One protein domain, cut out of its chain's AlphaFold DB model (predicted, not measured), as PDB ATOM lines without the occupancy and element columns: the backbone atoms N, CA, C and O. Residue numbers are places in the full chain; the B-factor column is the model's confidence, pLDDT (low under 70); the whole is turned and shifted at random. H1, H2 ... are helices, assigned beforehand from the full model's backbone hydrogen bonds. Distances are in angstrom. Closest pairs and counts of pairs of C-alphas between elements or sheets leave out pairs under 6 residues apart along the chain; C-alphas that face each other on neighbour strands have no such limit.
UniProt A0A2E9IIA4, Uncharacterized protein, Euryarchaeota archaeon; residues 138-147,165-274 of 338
ATOM      1  N   GLU A 138     166.804 225.663 190.548       50.94
ATOM      2  CA  GLU A 138     165.512 225.053 190.232       50.94
ATOM      3  C   GLU A 138     165.155 225.029 188.739       50.94
ATOM      4  O   GLU A 138     164.808 223.965 188.250       50.94
ATOM      5  N   ASP A 139     165.258 226.128 187.995       57.03
ATOM      6  CA  ASP A 139     164.902 226.192 186.570       57.03
ATOM      7  C   ASP A 139     165.808 225.315 185.699       57.03
ATOM      8  O   ASP A 139     165.333 224.647 184.784       57.03
ATOM      9  N   LEU A 140     167.103 225.242 186.013       56.38
ATOM     10  CA  LEU A 140     168.049 224.380 185.290       56.38
ATOM     11  C   LEU A 140     167.865 222.898 185.623       56.38
ATOM     12  O   LEU A 140     168.005 222.045 184.749       56.38
ATOM     13  N   LEU A 141     167.548 222.584 186.883       57.56
ATOM     14  CA  LEU A 141     167.186 221.226 187.294       57.56
ATOM     15  C   LEU A 141     165.833 220.813 186.696       57.56
ATOM     16  O   LEU A 141     165.664 219.659 186.311       57.56
ATOM     17  N   ASN A 142     164.897 221.757 186.565       57.31
ATOM     18  CA  ASN A 142     163.620 221.556 185.887       57.31
ATOM     19  C   ASN A 142     163.816 221.304 184.380       57.31
ATOM     20  O   ASN A 142     163.096 220.488 183.817       57.31
ATOM     21  N   GLU A 143     164.798 221.943 183.734       60.19
ATOM     22  CA  GLU A 143     165.121 221.754 182.306       60.19
ATOM     23  C   GLU A 143     165.750 220.375 182.011       60.19
ATOM     24  O   GLU A 143     165.640 219.868 180.898       60.19
ATOM     25  N   LEU A 144     166.360 219.726 183.012       59.97
ATOM     26  CA  LEU A 144     166.874 218.349 182.912       59.97
ATOM     27  C   LEU A 144     165.804 217.270 183.136       59.97
ATOM     28  O   LEU A 144     166.093 216.079 182.992       59.97
ATOM     29  N   ARG A 145     164.598 217.668 183.550       63.34
ATOM     30  CA  ARG A 145     163.511 216.747 183.864       63.34
ATOM     31  C   ARG A 145     163.008 216.117 182.568       63.34
ATOM     32  O   ARG A 145     162.725 216.816 181.599       63.34
ATOM     33  N   ILE A 146     162.866 214.794 182.556       48.78
ATOM     34  CA  ILE A 146     162.194 214.104 181.452       48.78
ATOM     35  C   ILE A 146     160.744 214.617 181.431       48.78
ATOM     36  O   ILE A 146     160.062 214.474 182.450       48.78
ATOM     37  N   PRO A 147     160.259 215.248 180.342       43.09
ATOM     38  CA  PRO A 147     158.847 215.580 180.235       43.09
ATOM     39  C   PRO A 147     158.059 214.276 180.295       43.09
ATOM     40  O   PRO A 147     158.407 213.325 179.591       43.09
ATOM     41  N   ARG A 165     151.530 203.852 209.879       69.81
ATOM     42  CA  ARG A 165     152.836 204.501 210.066       69.81
ATOM     43  C   ARG A 165     153.493 204.730 208.707       69.81
ATOM     44  O   ARG A 165     153.461 203.836 207.863       69.81
ATOM     45  N   VAL A 166     154.140 205.884 208.544       78.88
ATOM     46  CA  VAL A 166     154.959 206.202 207.366       78.88
ATOM     47  C   VAL A 166     155.959 205.076 207.125       78.88
ATOM     48  O   VAL A 166     156.759 204.747 208.006       78.88
ATOM     49  N   SER A 167     155.900 204.481 205.940       83.69
ATOM     50  CA  SER A 167     156.872 203.489 205.500       83.69
ATOM     51  C   SER A 167     158.010 204.143 204.710       83.69
ATOM     52  O   SER A 167     157.868 205.238 204.166       83.69
ATOM     53  N   GLU A 168     159.138 203.440 204.588       79.44
ATOM     54  CA  GLU A 168     160.254 203.866 203.727       79.44
ATOM     55  C   GLU A 168     159.823 204.021 202.257       79.44
ATOM     56  O   GLU A 168     160.341 204.866 201.527       79.44
ATOM     57  N   ALA A 169     158.836 203.230 201.822       79.81
ATOM     58  CA  ALA A 169     158.274 203.313 200.480       79.81
ATOM     59  C   ALA A 169     157.480 204.613 200.271       79.81
ATOM     60  O   ALA A 169     157.618 205.241 199.223       79.81
ATOM     61  N   ASP A 170     156.714 205.055 201.276       81.81
ATOM     62  CA  ASP A 170     155.994 206.336 201.229       81.81
ATOM     63  C   ASP A 170     156.982 207.510 201.163       81.81
ATOM     64  O   ASP A 170     156.859 208.397 200.318       81.81
ATOM     65  N   TYR A 171     158.027 207.468 201.996       80.56
ATOM     66  CA  TYR A 171     159.088 208.474 201.983       80.56
ATOM     67  C   TYR A 171     159.822 208.520 200.635       80.56
ATOM     68  O   TYR A 171     160.058 209.596 200.076       80.56
ATOM     69  N   SER A 172     160.147 207.354 200.074       80.88
ATOM     70  CA  SER A 172     160.783 207.233 198.759       80.88
ATOM     71  C   SER A 172     159.893 207.776 197.640       80.88
ATOM     72  O   SER A 172     160.388 208.461 196.748       80.88
ATOM     73  N   LYS A 173     158.577 207.536 197.701       83.94
ATOM     74  CA  LYS A 173     157.600 208.082 196.748       83.94
ATOM     75  C   LYS A 173     157.598 209.611 196.784       83.94
ATOM     76  O   LYS A 173     157.832 210.238 195.756       83.94
ATOM     77  N   TRP A 174     157.410 210.211 197.961       82.38
ATOM     78  CA  TRP A 174     157.357 211.671 198.099       82.38
ATOM     79  C   TRP A 174     158.686 212.338 197.754       82.38
ATOM     80  O   TRP A 174     158.705 213.373 197.099       82.38
ATOM     81  N   SER A 175     159.813 211.759 198.171       77.38
ATOM     82  CA  SER A 175     161.134 212.289 197.819       77.38
ATOM     83  C   SER A 175     161.420 212.182 196.322       77.38
ATOM     84  O   SER A 175     161.968 213.124 195.757       77.38
ATOM     85  N   SER A 176     161.005 211.093 195.666       75.00
ATOM     86  CA  SER A 176     161.123 210.942 194.210       75.00
ATOM     87  C   SER A 176     160.253 211.948 193.471       75.00
ATOM     88  O   SER A 176     160.694 212.507 192.472       75.00
ATOM     89  N   GLU A 177     159.049 212.217 193.975       75.06
ATOM     90  CA  GLU A 177     158.159 213.240 193.435       75.06
ATOM     91  C   GLU A 177     158.783 214.627 193.595       75.06
ATOM     92  O   GLU A 177     159.014 215.290 192.599       75.06
ATOM     93  N   ILE A 178     159.229 215.017 194.792       76.50
ATOM     94  CA  ILE A 178     159.902 216.310 195.005       76.50
ATOM     95  C   ILE A 178     161.159 216.445 194.142       76.50
ATOM     96  O   ILE A 178     161.402 217.508 193.570       76.50
ATOM     97  N   ALA A 179     161.974 215.392 194.048       67.88
ATOM     98  CA  ALA A 179     163.174 215.371 193.215       67.88
ATOM     99  C   ALA A 179     162.835 215.472 191.726       67.88
ATOM    100  O   ALA A 179     163.569 216.132 190.993       67.88
ATOM    101  N   SER A 180     161.723 214.849 191.324       65.00
ATOM    102  CA  SER A 180     161.125 214.990 190.005       65.00
ATOM    103  C   SER A 180     160.545 216.377 189.917       65.00
ATOM    104  O   SER A 180     161.342 217.212 189.560       65.00
ATOM    105  N   THR A 181     159.291 216.649 190.302       66.19
ATOM    106  CA  THR A 181     158.452 217.848 190.074       66.19
ATOM    107  C   THR A 181     158.858 219.140 190.781       66.19
ATOM    108  O   THR A 181     158.396 220.213 190.389       66.19
ATOM    109  N   GLY A 182     159.763 219.090 191.757       68.44
ATOM    110  CA  GLY A 182     160.177 220.277 192.507       68.44
ATOM    111  C   GLY A 182     159.285 220.583 193.711       68.44
ATOM    112  O   GLY A 182     159.743 221.282 194.614       68.44
ATOM    113  N   ASP A 183     158.085 220.005 193.726       79.06
ATOM    114  CA  ASP A 183     157.008 220.141 194.708       79.06
ATOM    115  C   ASP A 183     156.234 218.809 194.809       79.06
ATOM    116  O   ASP A 183     156.453 217.908 193.998       79.06
ATOM    117  N   LEU A 184     155.331 218.673 195.777       76.69
ATOM    118  CA  LEU A 184     154.402 217.548 195.897       76.69
ATOM    119  C   LEU A 184     153.051 217.894 195.259       76.69
ATOM    120  O   LEU A 184     152.522 218.986 195.459       76.69
ATOM    121  N   SER A 185     152.439 216.938 194.560       79.69
ATOM    122  CA  SER A 185     151.044 217.049 194.128       79.69
ATOM    123  C   SER A 185     150.101 217.209 195.321       79.69
ATOM    124  O   SER A 185     150.406 216.816 196.448       79.69
ATOM    125  N   GLN A 186     148.918 217.779 195.080       78.19
ATOM    126  CA  GLN A 186     147.925 217.987 196.134       78.19
ATOM    127  C   GLN A 186     147.560 216.677 196.853       78.19
ATOM    128  O   GLN A 186     147.482 216.661 198.080       78.19
ATOM    129  N   GLU A 187     147.444 215.572 196.110       79.81
ATOM    130  CA  GLU A 187     147.194 214.238 196.664       79.81
ATOM    131  C   GLU A 187     148.345 213.763 197.560       79.81
ATOM    132  O   GLU A 187     148.106 213.333 198.686       79.81
ATOM    133  N   SER A 188     149.601 213.901 197.118       80.94
ATOM    134  CA  SER A 188     150.768 213.518 197.923       80.94
ATOM    135  C   SER A 188     150.961 214.410 199.151       80.94
ATOM    136  O   SER A 188     151.414 213.931 200.189       80.94
ATOM    137  N   ARG A 189     150.581 215.695 199.083       84.19
ATOM    138  CA  ARG A 189     150.571 216.602 200.246       84.19
ATOM    139  C   ARG A 189     149.532 216.159 201.273       84.19
ATOM    140  O   ARG A 189     149.831 216.154 202.463       84.19
ATOM    141  N   GLU A 190     148.332 215.788 200.836       83.31
ATOM    142  CA  GLU A 190     147.278 215.272 201.718       83.31
ATOM    143  C   GLU A 190     147.654 213.909 202.311       83.31
ATOM    144  O   GLU A 190     147.532 213.718 203.522       83.31
ATOM    145  N   GLU A 191     148.205 213.000 201.502       84.06
ATOM    146  CA  GLU A 191     148.711 211.701 201.958       84.06
ATOM    147  C   GLU A 191     149.804 211.867 203.020       84.06
ATOM    148  O   GLU A 191     149.763 211.212 204.066       84.06
ATOM    149  N   LEU A 192     150.751 212.780 202.782       84.62
ATOM    150  CA  LEU A 192     151.820 213.090 203.722       84.62
ATOM    151  C   LEU A 192     151.247 213.612 205.038       84.62
ATOM    152  O   LEU A 192     151.572 213.058 206.082       84.62
ATOM    153  N   LYS A 193     150.337 214.595 205.010       86.06
ATOM    154  CA  LYS A 193     149.687 215.123 206.223       86.06
ATOM    155  C   LYS A 193     148.954 214.045 207.017       86.06
ATOM    156  O   LYS A 193     149.086 214.006 208.237       86.06
ATOM    157  N   ILE A 194     148.191 213.179 206.347       83.62
ATOM    158  CA  ILE A 194     147.399 212.132 207.010       83.62
ATOM    159  C   ILE A 194     148.314 211.093 207.669       83.62
ATOM    160  O   ILE A 194     148.057 210.700 208.804       83.62
ATOM    161  N   LYS A 195     149.392 210.672 206.993       82.56
ATOM    162  CA  LYS A 195     150.304 209.631 207.496       82.56
ATOM    163  C   LYS A 195     151.318 210.134 208.528       82.56
ATOM    164  O   LYS A 195     151.736 209.364 209.392       82.56
ATOM    165  N   THR A 196     151.752 211.392 208.445       82.81
ATOM    166  CA  THR A 196     152.773 211.962 209.351       82.81
ATOM    167  C   THR A 196     152.180 212.816 210.472       82.81
ATOM    168  O   THR A 196     152.854 213.054 211.473       82.81
ATOM    169  N   GLY A 197     150.951 213.314 210.305       82.06
ATOM    170  CA  GLY A 197     150.361 214.335 211.171       82.06
ATOM    171  C   GLY A 197     150.940 215.741 210.960       82.06
ATOM    172  O   GLY A 197     150.793 216.591 211.836       82.06
ATOM    173  N   PHE A 198     151.629 216.000 209.842       84.88
ATOM    174  CA  PHE A 198     152.232 217.307 209.569       84.88
ATOM    175  C   PHE A 198     151.179 218.398 209.361       84.88
ATOM    176  O   PHE A 198     150.166 218.206 208.687       84.88
ATOM    177  N   THR A 199     151.459 219.586 209.894       87.38
ATOM    178  CA  THR A 199     150.727 220.809 209.553       87.38
ATOM    179  C   THR A 199     151.193 221.349 208.198       87.38
ATOM    180  O   THR A 199     152.266 220.988 207.717       87.38
ATOM    181  N   ASP A 200     150.429 222.256 207.583       80.19
ATOM    182  CA  ASP A 200     150.841 222.922 206.334       80.19
ATOM    183  C   ASP A 200     152.231 223.570 206.418       80.19
ATOM    184  O   ASP A 200     153.016 223.462 205.478       80.19
ATOM    185  N   GLY A 201     152.559 224.179 207.563       81.00
ATOM    186  CA  GLY A 201     153.893 224.726 207.817       81.00
ATOM    187  C   GLY A 201     154.976 223.649 207.775       81.00
ATOM    188  O   GLY A 201     155.963 223.807 207.071       81.00
ATOM    189  N   MET A 202     154.748 222.504 208.423       83.44
ATOM    190  CA  MET A 202     155.703 221.388 208.433       83.44
ATOM    191  C   MET A 202     155.888 220.745 207.052       83.44
ATOM    192  O   MET A 202     156.990 220.311 206.721       83.44
ATOM    193  N   VAL A 203     154.838 220.690 206.223       84.19
ATOM    194  CA  VAL A 203     154.967 220.245 204.823       84.19
ATOM    195  C   VAL A 203     155.841 221.217 204.031       84.19
ATOM    196  O   VAL A 203     156.697 220.786 203.260       84.19
ATOM    197  N   ASN A 204     155.666 222.522 204.236       84.31
ATOM    198  CA  ASN A 204     156.494 223.532 203.580       84.31
ATOM    199  C   ASN A 204     157.949 223.488 204.071       84.31
ATOM    200  O   ASN A 204     158.861 223.582 203.254       84.31
ATOM    201  N   ASP A 205     158.181 223.270 205.366       82.69
ATOM    202  CA  ASP A 205     159.526 223.081 205.921       82.69
ATOM    203  C   ASP A 205     160.192 221.825 205.348       82.69
ATOM    204  O   ASP A 205     161.370 221.844 204.989       82.69
ATOM    205  N   TYR A 206     159.428 220.742 205.181       83.88
ATOM    206  CA  TYR A 206     159.891 219.524 204.521       83.88
ATOM    207  C   TYR A 206     160.303 219.782 203.062       83.88
ATOM    208  O   TYR A 206     161.383 219.363 202.640       83.88
ATOM    209  N   LEU A 207     159.489 220.520 202.300       82.50
ATOM    210  CA  LEU A 207     159.816 220.925 200.928       82.50
ATOM    211  C   LEU A 207     161.061 221.825 200.880       82.50
ATOM    212  O   LEU A 207     161.958 221.597 200.067       82.50
ATOM    213  N   SER A 208     161.155 222.794 201.792       79.44
ATOM    214  CA  SER A 208     162.304 223.693 201.935       79.44
ATOM    215  C   SER A 208     163.592 222.924 202.243       79.44
ATOM    216  O   SER A 208     164.633 223.187 201.641       79.44
ATOM    217  N   ALA A 209     163.528 221.902 203.102       81.62
ATOM    218  CA  ALA A 209     164.671 221.042 203.402       81.62
ATOM    219  C   ALA A 209     165.165 220.281 202.159       81.62
ATOM    220  O   ALA A 209     166.370 220.211 201.903       81.62
ATOM    221  N   HIS A 210     164.251 219.758 201.337       78.88
ATOM    222  CA  HIS A 210     164.609 219.130 200.059       78.88
ATOM    223  C   HIS A 210     165.207 220.133 199.070       78.88
ATOM    224  O   HIS A 210     166.205 219.837 198.410       78.88
ATOM    225  N   GLN A 211     164.656 221.343 198.996       76.94
ATOM    226  CA  GLN A 211     165.185 222.417 198.158       76.94
ATOM    227  C   GLN A 211     166.589 222.849 198.604       76.94
ATOM    228  O   GLN A 211     167.474 223.020 197.765       76.94
ATOM    229  N   ALA A 212     166.834 222.947 199.912       78.19
ATOM    230  CA  ALA A 212     168.151 223.223 200.474       78.19
ATOM    231  C   ALA A 212     169.161 222.125 200.112       78.19
ATOM    232  O   ALA A 212     170.262 222.433 199.652       78.19
ATOM    233  N   LYS A 213     168.767 220.849 200.213       77.81
ATOM    234  CA  LYS A 213     169.604 219.712 199.798       77.81
ATOM    235  C   LYS A 213     169.954 219.766 198.307       77.81
ATOM    236  O   LYS A 213     171.098 219.512 197.939       77.81
ATOM    237  N   ARG A 214     169.003 220.149 197.445       74.56
ATOM    238  CA  ARG A 214     169.267 220.360 196.010       74.56
ATOM    239  C   ARG A 214     170.247 221.500 195.763       74.56
ATOM    240  O   ARG A 214     171.157 221.345 194.957       74.56
ATOM    241  N   ARG A 215     170.082 222.630 196.457       76.62
ATOM    242  CA  ARG A 215     170.997 223.778 196.347       76.62
ATOM    243  C   ARG A 215     172.411 223.407 196.770       76.62
ATOM    244  O   ARG A 215     173.356 223.773 196.081       76.62
ATOM    245  N   GLN A 216     172.551 222.641 197.850       78.56
ATOM    246  CA  GLN A 216     173.843 222.120 198.282       78.56
ATOM    247  C   GLN A 216     174.468 221.221 197.206       78.56
ATOM    248  O   GLN A 216     175.605 221.454 196.808       78.56
ATOM    249  N   ALA A 217     173.713 220.254 196.676       75.56
ATOM    250  CA  ALA A 217     174.200 219.375 195.614       75.56
ATOM    251  C   ALA A 217     174.605 220.155 194.349       75.56
ATOM    252  O   ALA A 217     175.610 219.841 193.717       75.56
ATOM    253  N   PHE A 218     173.857 221.206 193.995       75.44
ATOM    254  CA  PHE A 218     174.201 222.087 192.881       75.44
ATOM    255  C   PHE A 218     175.482 222.883 193.153       75.44
ATOM    256  O   PHE A 218     176.301 223.027 192.250       75.44
ATOM    257  N   ALA A 219     175.681 223.387 194.373       76.50
ATOM    258  CA  ALA A 219     176.900 224.099 194.751       76.50
ATOM    259  C   ALA A 219     178.132 223.181 194.671       76.50
ATOM    260  O   ALA A 219     179.108 223.524 194.008       76.50
ATOM    261  N   GLU A 220     178.045 221.973 195.231       80.81
ATOM    262  CA  GLU A 220     179.109 220.962 195.155       80.81
ATOM    263  C   GLU A 220     179.424 220.576 193.698       80.81
ATOM    264  O   GLU A 220     180.585 220.514 193.285       80.81
ATOM    265  N   ALA A 221     178.385 220.381 192.880       78.25
ATOM    266  CA  ALA A 221     178.524 220.120 191.452       78.25
ATOM    267  C   ALA A 221     179.148 221.302 190.694       78.25
ATOM    268  O   ALA A 221     179.920 221.103 189.757       78.25
ATOM    269  N   SER A 222     178.816 222.531 191.091       76.31
ATOM    270  CA  SER A 222     179.315 223.759 190.475       76.31
ATOM    271  C   SER A 222     180.807 223.911 190.711       76.31
ATOM    272  O   SER A 222     181.552 224.175 189.767       76.31
ATOM    273  N   ASP A 223     181.259 223.687 191.944       80.94
ATOM    274  CA  ASP A 223     182.673 223.765 192.307       80.94
ATOM    275  C   ASP A 223     183.522 222.774 191.500       80.94
ATOM    276  O   ASP A 223     184.632 223.094 191.069       80.94
ATOM    277  N   LEU A 224     182.971 221.592 191.217       79.12
ATOM    278  CA  LEU A 224     183.642 220.539 190.461       79.12
ATOM    279  C   LEU A 224     183.917 220.909 188.998       79.12
ATOM    280  O   LEU A 224     184.957 220.539 188.448       79.12
ATOM    281  N   VAL A 225     182.979 221.605 188.353       78.31
ATOM    282  CA  VAL A 225     183.044 221.926 186.918       78.31
ATOM    283  C   VAL A 225     183.534 223.349 186.646       78.31
ATOM    284  O   VAL A 225     183.486 223.806 185.509       78.31
ATOM    285  N   GLY A 226     184.036 224.060 187.659       75.31
ATOM    286  CA  GLY A 226     184.625 225.394 187.492       75.31
ATOM    287  C   GLY A 226     183.637 226.557 187.628       75.31
ATOM    288  O   GLY A 226     183.891 227.636 187.098       75.31
ATOM    289  N   GLY A 227     182.528 226.350 188.339       80.75
ATOM    290  CA  GLY A 227     181.570 227.378 188.736       80.75
ATOM    291  C   GLY A 227     180.142 227.100 188.265       80.75
ATOM    292  O   GLY A 227     179.908 226.358 187.307       80.75
ATOM    293  N   GLY A 228     179.177 227.747 188.928       74.75
ATOM    294  CA  GLY A 228     177.749 227.553 188.661       74.75
ATOM    295  C   GLY A 228     177.359 227.904 187.232       74.75
ATOM    296  O   GLY A 228     176.615 227.168 186.601       74.75
ATOM    297  N   GLU A 229     177.947 228.957 186.662       75.25
ATOM    298  CA  GLU A 229     177.734 229.318 185.260       75.25
ATOM    299  C   GLU A 229     178.144 228.198 184.287       75.25
ATOM    300  O   GLU A 229     177.443 227.945 183.303       75.25
ATOM    301  N   ASN A 230     179.275 227.528 184.534       78.19
ATOM    302  CA  ASN A 230     179.728 226.454 183.656       78.19
ATOM    303  C   ASN A 230     178.841 225.215 183.811       78.19
ATOM    304  O   ASN A 230     178.436 224.627 182.809       78.19
ATOM    305  N   LEU A 231     178.456 224.881 185.047       80.38
ATOM    306  CA  LEU A 231     177.497 223.810 185.315       80.38
ATOM    307  C   LEU A 231     176.179 224.043 184.573       80.38
ATOM    308  O   LEU A 231     175.711 223.156 183.865       80.38
ATOM    309  N   SER A 232     175.624 225.252 184.661       81.25
ATOM    310  CA  SER A 232     174.395 225.635 183.963       81.25
ATOM    311  C   SER A 232     174.496 225.435 182.451       81.25
ATOM    312  O   SER A 232     173.563 224.933 181.827       81.25
ATOM    313  N   LYS A 233     175.632 225.797 181.840       82.25
ATOM    314  CA  LYS A 233     175.870 225.603 180.399       82.25
ATOM    315  C   LYS A 233     175.947 224.127 180.025       82.25
ATOM    316  O   LYS A 233     175.346 223.726 179.030       82.25
ATOM    317  N   ILE A 234     176.662 223.335 180.822       82.50
ATOM    318  CA  ILE A 234     176.831 221.895 180.614       82.50
ATOM    319  C   ILE A 234     175.480 221.175 180.737       82.50
ATOM    320  O   ILE A 234     175.119 220.393 179.858       82.50
ATOM    321  N   LEU A 235     174.708 221.473 181.785       83.00
ATOM    322  CA  LEU A 235     173.387 220.889 182.027       83.00
ATOM    323  C   LEU A 235     172.388 221.274 180.930       83.00
ATOM    324  O   LEU A 235     171.722 220.406 180.373       83.00
ATOM    325  N   ARG A 236     172.346 222.550 180.536       83.31
ATOM    326  CA  ARG A 236     171.494 223.011 179.431       83.31
ATOM    327  C   ARG A 236     171.877 222.360 178.103       83.31
ATOM    328  O   ARG A 236     171.010 222.002 177.310       83.31
ATOM    329  N   TRP A 237     173.169 222.190 177.832       85.19
ATOM    330  CA  TRP A 237     173.611 221.445 176.656       85.19
ATOM    331  C   TRP A 237     173.139 219.992 176.719       85.19
ATOM    332  O   TRP A 237     172.611 219.498 175.726       85.19
ATOM    333  N   ALA A 238     173.241 219.339 177.877       83.81
ATOM    334  CA  ALA A 238     172.754 217.977 178.061       83.81
ATOM    335  C   ALA A 238     171.246 217.866 177.787       83.81
ATOM    336  O   ALA A 238     170.853 217.034 176.977       83.81
ATOM    337  N   ALA A 239     170.427 218.755 178.363       79.31
ATOM    338  CA  ALA A 239     168.978 218.805 178.132       79.31
ATOM    339  C   ALA A 239     168.612 218.916 176.643       79.31
ATOM    340  O   ALA A 239     167.679 218.274 176.176       79.31
ATOM    341  N   ASN A 240     169.379 219.702 175.883       82.00
ATOM    342  CA  ASN A 240     169.114 219.940 174.464       82.00
ATOM    343  C   ASN A 240     169.694 218.869 173.524       82.00
ATOM    344  O   ASN A 240     169.292 218.802 172.364       82.00
ATOM    345  N   ASN A 241     170.671 218.074 173.973       81.81
ATOM    346  CA  ASN A 241     171.402 217.131 173.115       81.81
ATOM    347  C   ASN A 241     171.143 215.660 173.462       81.81
ATOM    348  O   ASN A 241     171.437 214.786 172.643       81.81
ATOM    349  N   PHE A 242     170.649 215.361 174.664       81.06
ATOM    350  CA  PHE A 242     170.369 213.997 175.096       81.06
ATOM    351  C   PHE A 242     168.897 213.649 174.873       81.06
ATOM    352  O   PHE A 242     167.992 214.441 175.105       81.06
ATOM    353  N   ASP A 243     168.678 212.427 174.409       79.25
ATOM    354  CA  ASP A 243     167.389 211.766 174.267       79.25
ATOM    355  C   ASP A 243     166.978 211.067 175.575       79.25
ATOM    356  O   ASP A 243     167.791 210.917 176.487       79.25
ATOM    357  N   GLY A 244     165.715 210.635 175.676       71.81
ATOM    358  CA  GLY A 244     165.101 210.156 176.926       71.81
ATOM    359  C   GLY A 244     165.921 209.116 177.700       71.81
ATOM    360  O   GLY A 244     166.104 209.263 178.905       71.81
ATOM    361  N   ASP A 245     166.506 208.127 177.016       75.69
ATOM    362  CA  ASP A 245     167.342 207.099 177.656       75.69
ATOM    363  C   ASP A 245     168.654 207.673 178.220       75.69
ATOM    364  O   ASP A 245     169.108 207.291 179.304       75.69
ATOM    365  N   LYS A 246     169.267 208.629 177.513       74.31
ATOM    366  CA  LYS A 246     170.495 209.298 177.963       74.31
ATOM    367  C   LYS A 246     170.222 210.292 179.086       74.31
ATOM    368  O   LYS A 246     171.038 210.390 180.001       74.31
ATOM    369  N   LEU A 247     169.086 210.988 179.054       75.31
ATOM    370  CA  LEU A 247     168.640 211.853 180.149       75.31
ATOM    371  C   LEU A 247     168.317 211.041 181.408       75.31
ATOM    372  O   LEU A 247     168.760 211.417 182.489       75.31
ATOM    373  N   ALA A 248     167.658 209.886 181.279       73.50
ATOM    374  CA  ALA A 248     167.405 208.982 182.403       73.50
ATOM    375  C   ALA A 248     168.707 208.445 183.022       73.50
ATOM    376  O   ALA A 248     168.856 208.402 184.249       73.50
ATOM    377  N   GLY A 249     169.679 208.082 182.178       75.00
ATOM    378  CA  GLY A 249     171.019 207.692 182.617       75.00
ATOM    379  C   GLY A 249     171.761 208.830 183.324       75.00
ATOM    380  O   GLY A 249     172.383 208.606 184.364       75.00
ATOM    381  N   LEU A 250     171.650 210.057 182.807       77.94
ATOM    382  CA  LEU A 250     172.227 211.248 183.425       77.94
ATOM    383  C   LEU A 250     171.585 211.538 184.789       77.94
ATOM    384  O   LEU A 250     172.304 211.681 185.773       77.94
ATOM    385  N   GLN A 251     170.255 211.550 184.874       74.56
ATOM    386  CA  GLN A 251     169.510 211.765 186.117       74.56
ATOM    387  C   GLN A 251     169.884 210.725 187.180       74.56
ATOM    388  O   GLN A 251     170.175 211.082 188.321       74.56
ATOM    389  N   SER A 252     169.953 209.448 186.797       75.06
ATOM    390  CA  SER A 252     170.341 208.361 187.706       75.06
ATOM    391  C   SER A 252     171.796 208.486 188.168       75.06
ATOM    392  O   SER A 252     172.103 208.241 189.333       75.06
ATOM    393  N   GLY A 253     172.698 208.896 187.272       78.12
ATOM    394  CA  GLY A 253     174.100 209.139 187.602       78.12
ATOM    395  C   GLY A 253     174.281 210.314 188.565       78.12
ATOM    396  O   GLY A 253     175.027 210.192 189.532       78.12
ATOM    397  N   LEU A 254     173.551 211.412 188.348       77.69
ATOM    398  CA  LEU A 254     173.573 212.607 189.200       77.69
ATOM    399  C   LEU A 254     172.916 212.389 190.569       77.69
ATOM    400  O   LEU A 254     173.343 213.000 191.544       77.69
ATOM    401  N   ALA A 255     171.903 211.523 190.654       71.06
ATOM    402  CA  ALA A 255     171.237 211.178 191.910       71.06
ATOM    403  C   ALA A 255     171.990 210.117 192.735       71.06
ATOM    404  O   ALA A 255     171.733 209.960 193.929       71.06
ATOM    405  N   GLY A 256     172.890 209.360 192.104       72.25
ATOM    406  CA  GLY A 256     173.637 208.276 192.733       72.25
ATOM    407  C   GLY A 256     174.964 208.708 193.360       72.25
ATOM    408  O   GLY A 256     175.401 209.851 193.272       72.25
ATOM    409  N   SER A 257     175.677 207.735 193.935       74.06
ATOM    410  CA  SER A 257     177.019 207.925 194.513       74.06
ATOM    411  C   SER A 257     178.098 208.312 193.496       74.06
ATOM    412  O   SER A 257     179.200 208.685 193.881       74.06
ATOM    413  N   ASN A 258     177.801 208.186 192.201       76.44
ATOM    414  CA  ASN A 258     178.729 208.454 191.105       76.44
ATOM    415  C   ASN A 258     178.499 209.831 190.464       76.44
ATOM    416  O   ASN A 258     179.018 210.078 189.376       76.44
ATOM    417  N   SER A 259     177.751 210.720 191.124       80.50
ATOM    418  CA  SER A 259     177.397 212.049 190.617       80.50
ATOM    419  C   SER A 259     178.611 212.853 190.157       80.50
ATOM    420  O   SER A 259     178.587 213.433 189.074       80.50
ATOM    421  N   GLU A 260     179.715 212.804 190.907       81.69
ATOM    422  CA  GLU A 260     180.972 213.462 190.548       81.69
ATOM    423  C   GLU A 260     181.544 212.936 189.219       81.69
ATOM    424  O   GLU A 260     181.912 213.707 188.330       81.69
ATOM    425  N   LEU A 261     181.601 211.611 189.057       83.06
ATOM    426  CA  LEU A 261     182.109 210.974 187.843       83.06
ATOM    427  C   LEU A 261     181.203 211.275 186.645       83.06
ATOM    428  O   LEU A 261     181.697 211.585 185.560       83.06
ATOM    429  N   THR A 262     179.887 211.217 186.849       86.31
ATOM    430  CA  THR A 262     178.890 211.556 185.833       86.31
ATOM    431  C   THR A 262     179.021 213.016 185.396       86.31
ATOM    432  O   THR A 262     179.051 213.280 184.197       86.31
ATOM    433  N   LEU A 263     179.180 213.957 186.333       85.81
ATOM    434  CA  LEU A 263     179.381 215.380 186.036       85.81
ATOM    435  C   LEU A 263     180.681 215.640 185.277       85.81
ATOM    436  O   LEU A 263     180.666 216.359 184.281       85.81
ATOM    437  N   ARG A 264     181.797 215.032 185.695       83.94
ATOM    438  CA  ARG A 264     183.082 215.145 184.982       83.94
ATOM    439  C   ARG A 264     182.986 214.583 183.563       83.94
ATOM    440  O   ARG A 264     183.501 215.190 182.628       83.94
ATOM    441  N   GLY A 265     182.315 213.443 183.396       86.50
ATOM    442  CA  GLY A 265     182.060 212.851 182.083       86.50
ATOM    443  C   GLY A 265     181.198 213.751 181.199       86.50
ATOM    444  O   GLY A 265     181.505 213.937 180.023       86.50
ATOM    445  N   LEU A 266     180.163 214.366 181.775       87.00
ATOM    446  CA  LEU A 266     179.295 215.305 181.070       87.00
ATOM    447  C   LEU A 266     180.041 216.585 180.668       87.00
ATOM    448  O   LEU A 266     179.909 217.031 179.532       87.00
ATOM    449  N   ALA A 267     180.860 217.139 181.562       85.50
ATOM    450  CA  ALA A 267     181.711 218.290 181.277       85.50
ATOM    451  C   ALA A 267     182.690 217.992 180.130       85.50
ATOM    452  O   ALA A 267     182.799 218.777 179.191       85.50
ATOM    453  N   ALA A 268     183.327 216.818 180.138       86.75
ATOM    454  CA  ALA A 268     184.210 216.393 179.053       86.75
ATOM    455  C   ALA A 268     183.463 216.236 177.716       86.75
ATOM    456  O   ALA A 268     183.976 216.632 176.669       86.75
ATOM    457  N   ALA A 269     182.244 215.687 177.733       86.19
ATOM    458  CA  ALA A 269     181.406 215.584 176.538       86.19
ATOM    459  C   ALA A 269     181.002 216.971 176.002       86.19
ATOM    460  O   ALA A 269     181.046 217.203 174.792       86.19
ATOM    461  N   TYR A 270     180.682 217.907 176.899       87.81
ATOM    462  CA  TYR A 270     180.393 219.299 176.559       87.81
ATOM    463  C   TYR A 270     181.598 220.000 175.916       87.81
ATOM    464  O   TYR A 270     181.445 220.657 174.885       87.81
ATOM    465  N   GLU A 271     182.797 219.838 176.478       85.38
ATOM    466  CA  GLU A 271     184.039 220.405 175.934       85.38
ATOM    467  C   GLU A 271     184.375 219.835 174.549       85.38
ATOM    468  O   GLU A 271     184.712 220.587 173.635       85.38
ATOM    469  N   GLN A 272     184.221 218.521 174.357       85.50
ATOM    470  CA  GLN A 272     184.430 217.873 173.056       85.50
ATOM    471  C   GLN A 272     183.462 218.385 171.984       85.50
ATOM    472  O   GLN A 272     183.855 218.558 170.831       85.50
ATOM    473  N   ALA A 273     182.208 218.644 172.359       83.06
ATOM    474  CA  ALA A 273     181.206 219.215 171.465       83.06
ATOM    475  C   ALA A 273     181.434 220.714 171.181       83.06
ATOM    476  O   ALA A 273     180.930 221.228 170.183       83.06
ATOM    477  N   ASN A 274     182.211 221.411 172.019       78.38
ATOM    478  CA  ASN A 274     182.484 222.848 171.920       78.38
ATOM    479  C   ASN A 274     183.998 223.152 171.861       78.38
ATOM    480  O   ASN A 274     184.514 223.881 172.711       78.38
TER     481      ASN A 274
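AT A GLANCE: This is residues 138 to 147 and 165 to 274 of the 338 residues of an uncharacterized protein of Euryarchaeota archaeon (UniProt A0A2E9IIA4). One long helix, H4, makes a beam along one side of an elongated, all-helix domain, with two groups of helices set on it. H2 and H3 pack on its first part, while at its far end H5 turns off at a corner, H7 crosses H5, H6 packs on H7 and the short H1 lies beside H5. Between H2 and the H1 and H5 side there is little contact. The printed part has 120 residues, with seven named helices that follow each other along the chain in the order H1, H2, H3, H4, H5, H6, H7, and no named strand. It is only just compact, close to loose, with a radius of gyration of the C-alphas of 16.1 A and spans of 51 by 27 by 23 A.

IN THESE COORDINATES: H1 is residues 138 to 143, beginning at C-alpha 138 at (165.512, 225.053, 190.232). After the cut, H2 is residues 168 to 181, 19.6 A long, and H3 is residues 186 to 196. H4, residues 200 to 224, is the longest helix at 36.5 A and begins at C-alpha 200 at (150.841, 222.922, 206.334). H5 is residues 228 to 241, 19.8 A long, and H6 is residues 244 to 255. H7, residues 259 to 273, is 20.8 A long and ends at C-alpha 273 at (181.206, 219.215, 171.465).

HOW THE PARTS SIT: H4 is the hub, touching H2, H3, H5 and H7. Residues 175 to 179 of H2 touch it at a steep tilt of 65 degrees, the closest C-alphas being those of Ile 178 and His 210, 7.5 A apart. H3 touches residues 200 to 203 of H4, about perpendicular at 74 degrees, with the C-alphas of Arg 189 and Val 203 closest at 7.3 A. H4 and H5 touch only at the corner, where the C-alphas of Ser 222 and Gly 228 are 4.5 A apart. H7 touches H4 with the C-alphas of Ala 221 and Glu 260 closest, at 7.2 A. H5 and H7 touch at 72 degrees, only just about perpendicular, with the C-alphas of Ile 234 and Tyr 270 closest at 6.0 A. H6 touches H7 at a steep tilt of 45 degrees, opposite ways, with the C-alphas of Gly 253 and Ser 259 closest at 5.3 A. H1 touches H5 at a shallow tilt of 26 degrees, the same way, with the C-alphas of Glu 143 and Ala 239 closest at 6.4 A. H3 and H7, among others, are apart. In H1 to H7 every O i to N i+4 pair is within hydrogen-bond range.

THE WHOLE: The two C-alphas farthest apart are those of Arg 165 and Asn 274, at 51.7 A. Residues 148 to 164 are not printed, and C-alphas 147 and 165 are 32.4 A apart across that cut. The links printed whole are tight. The mean pLDDT of the printed part is 77.7, and it is under 70 at residues 138 to 147, 165 and 179 to 182.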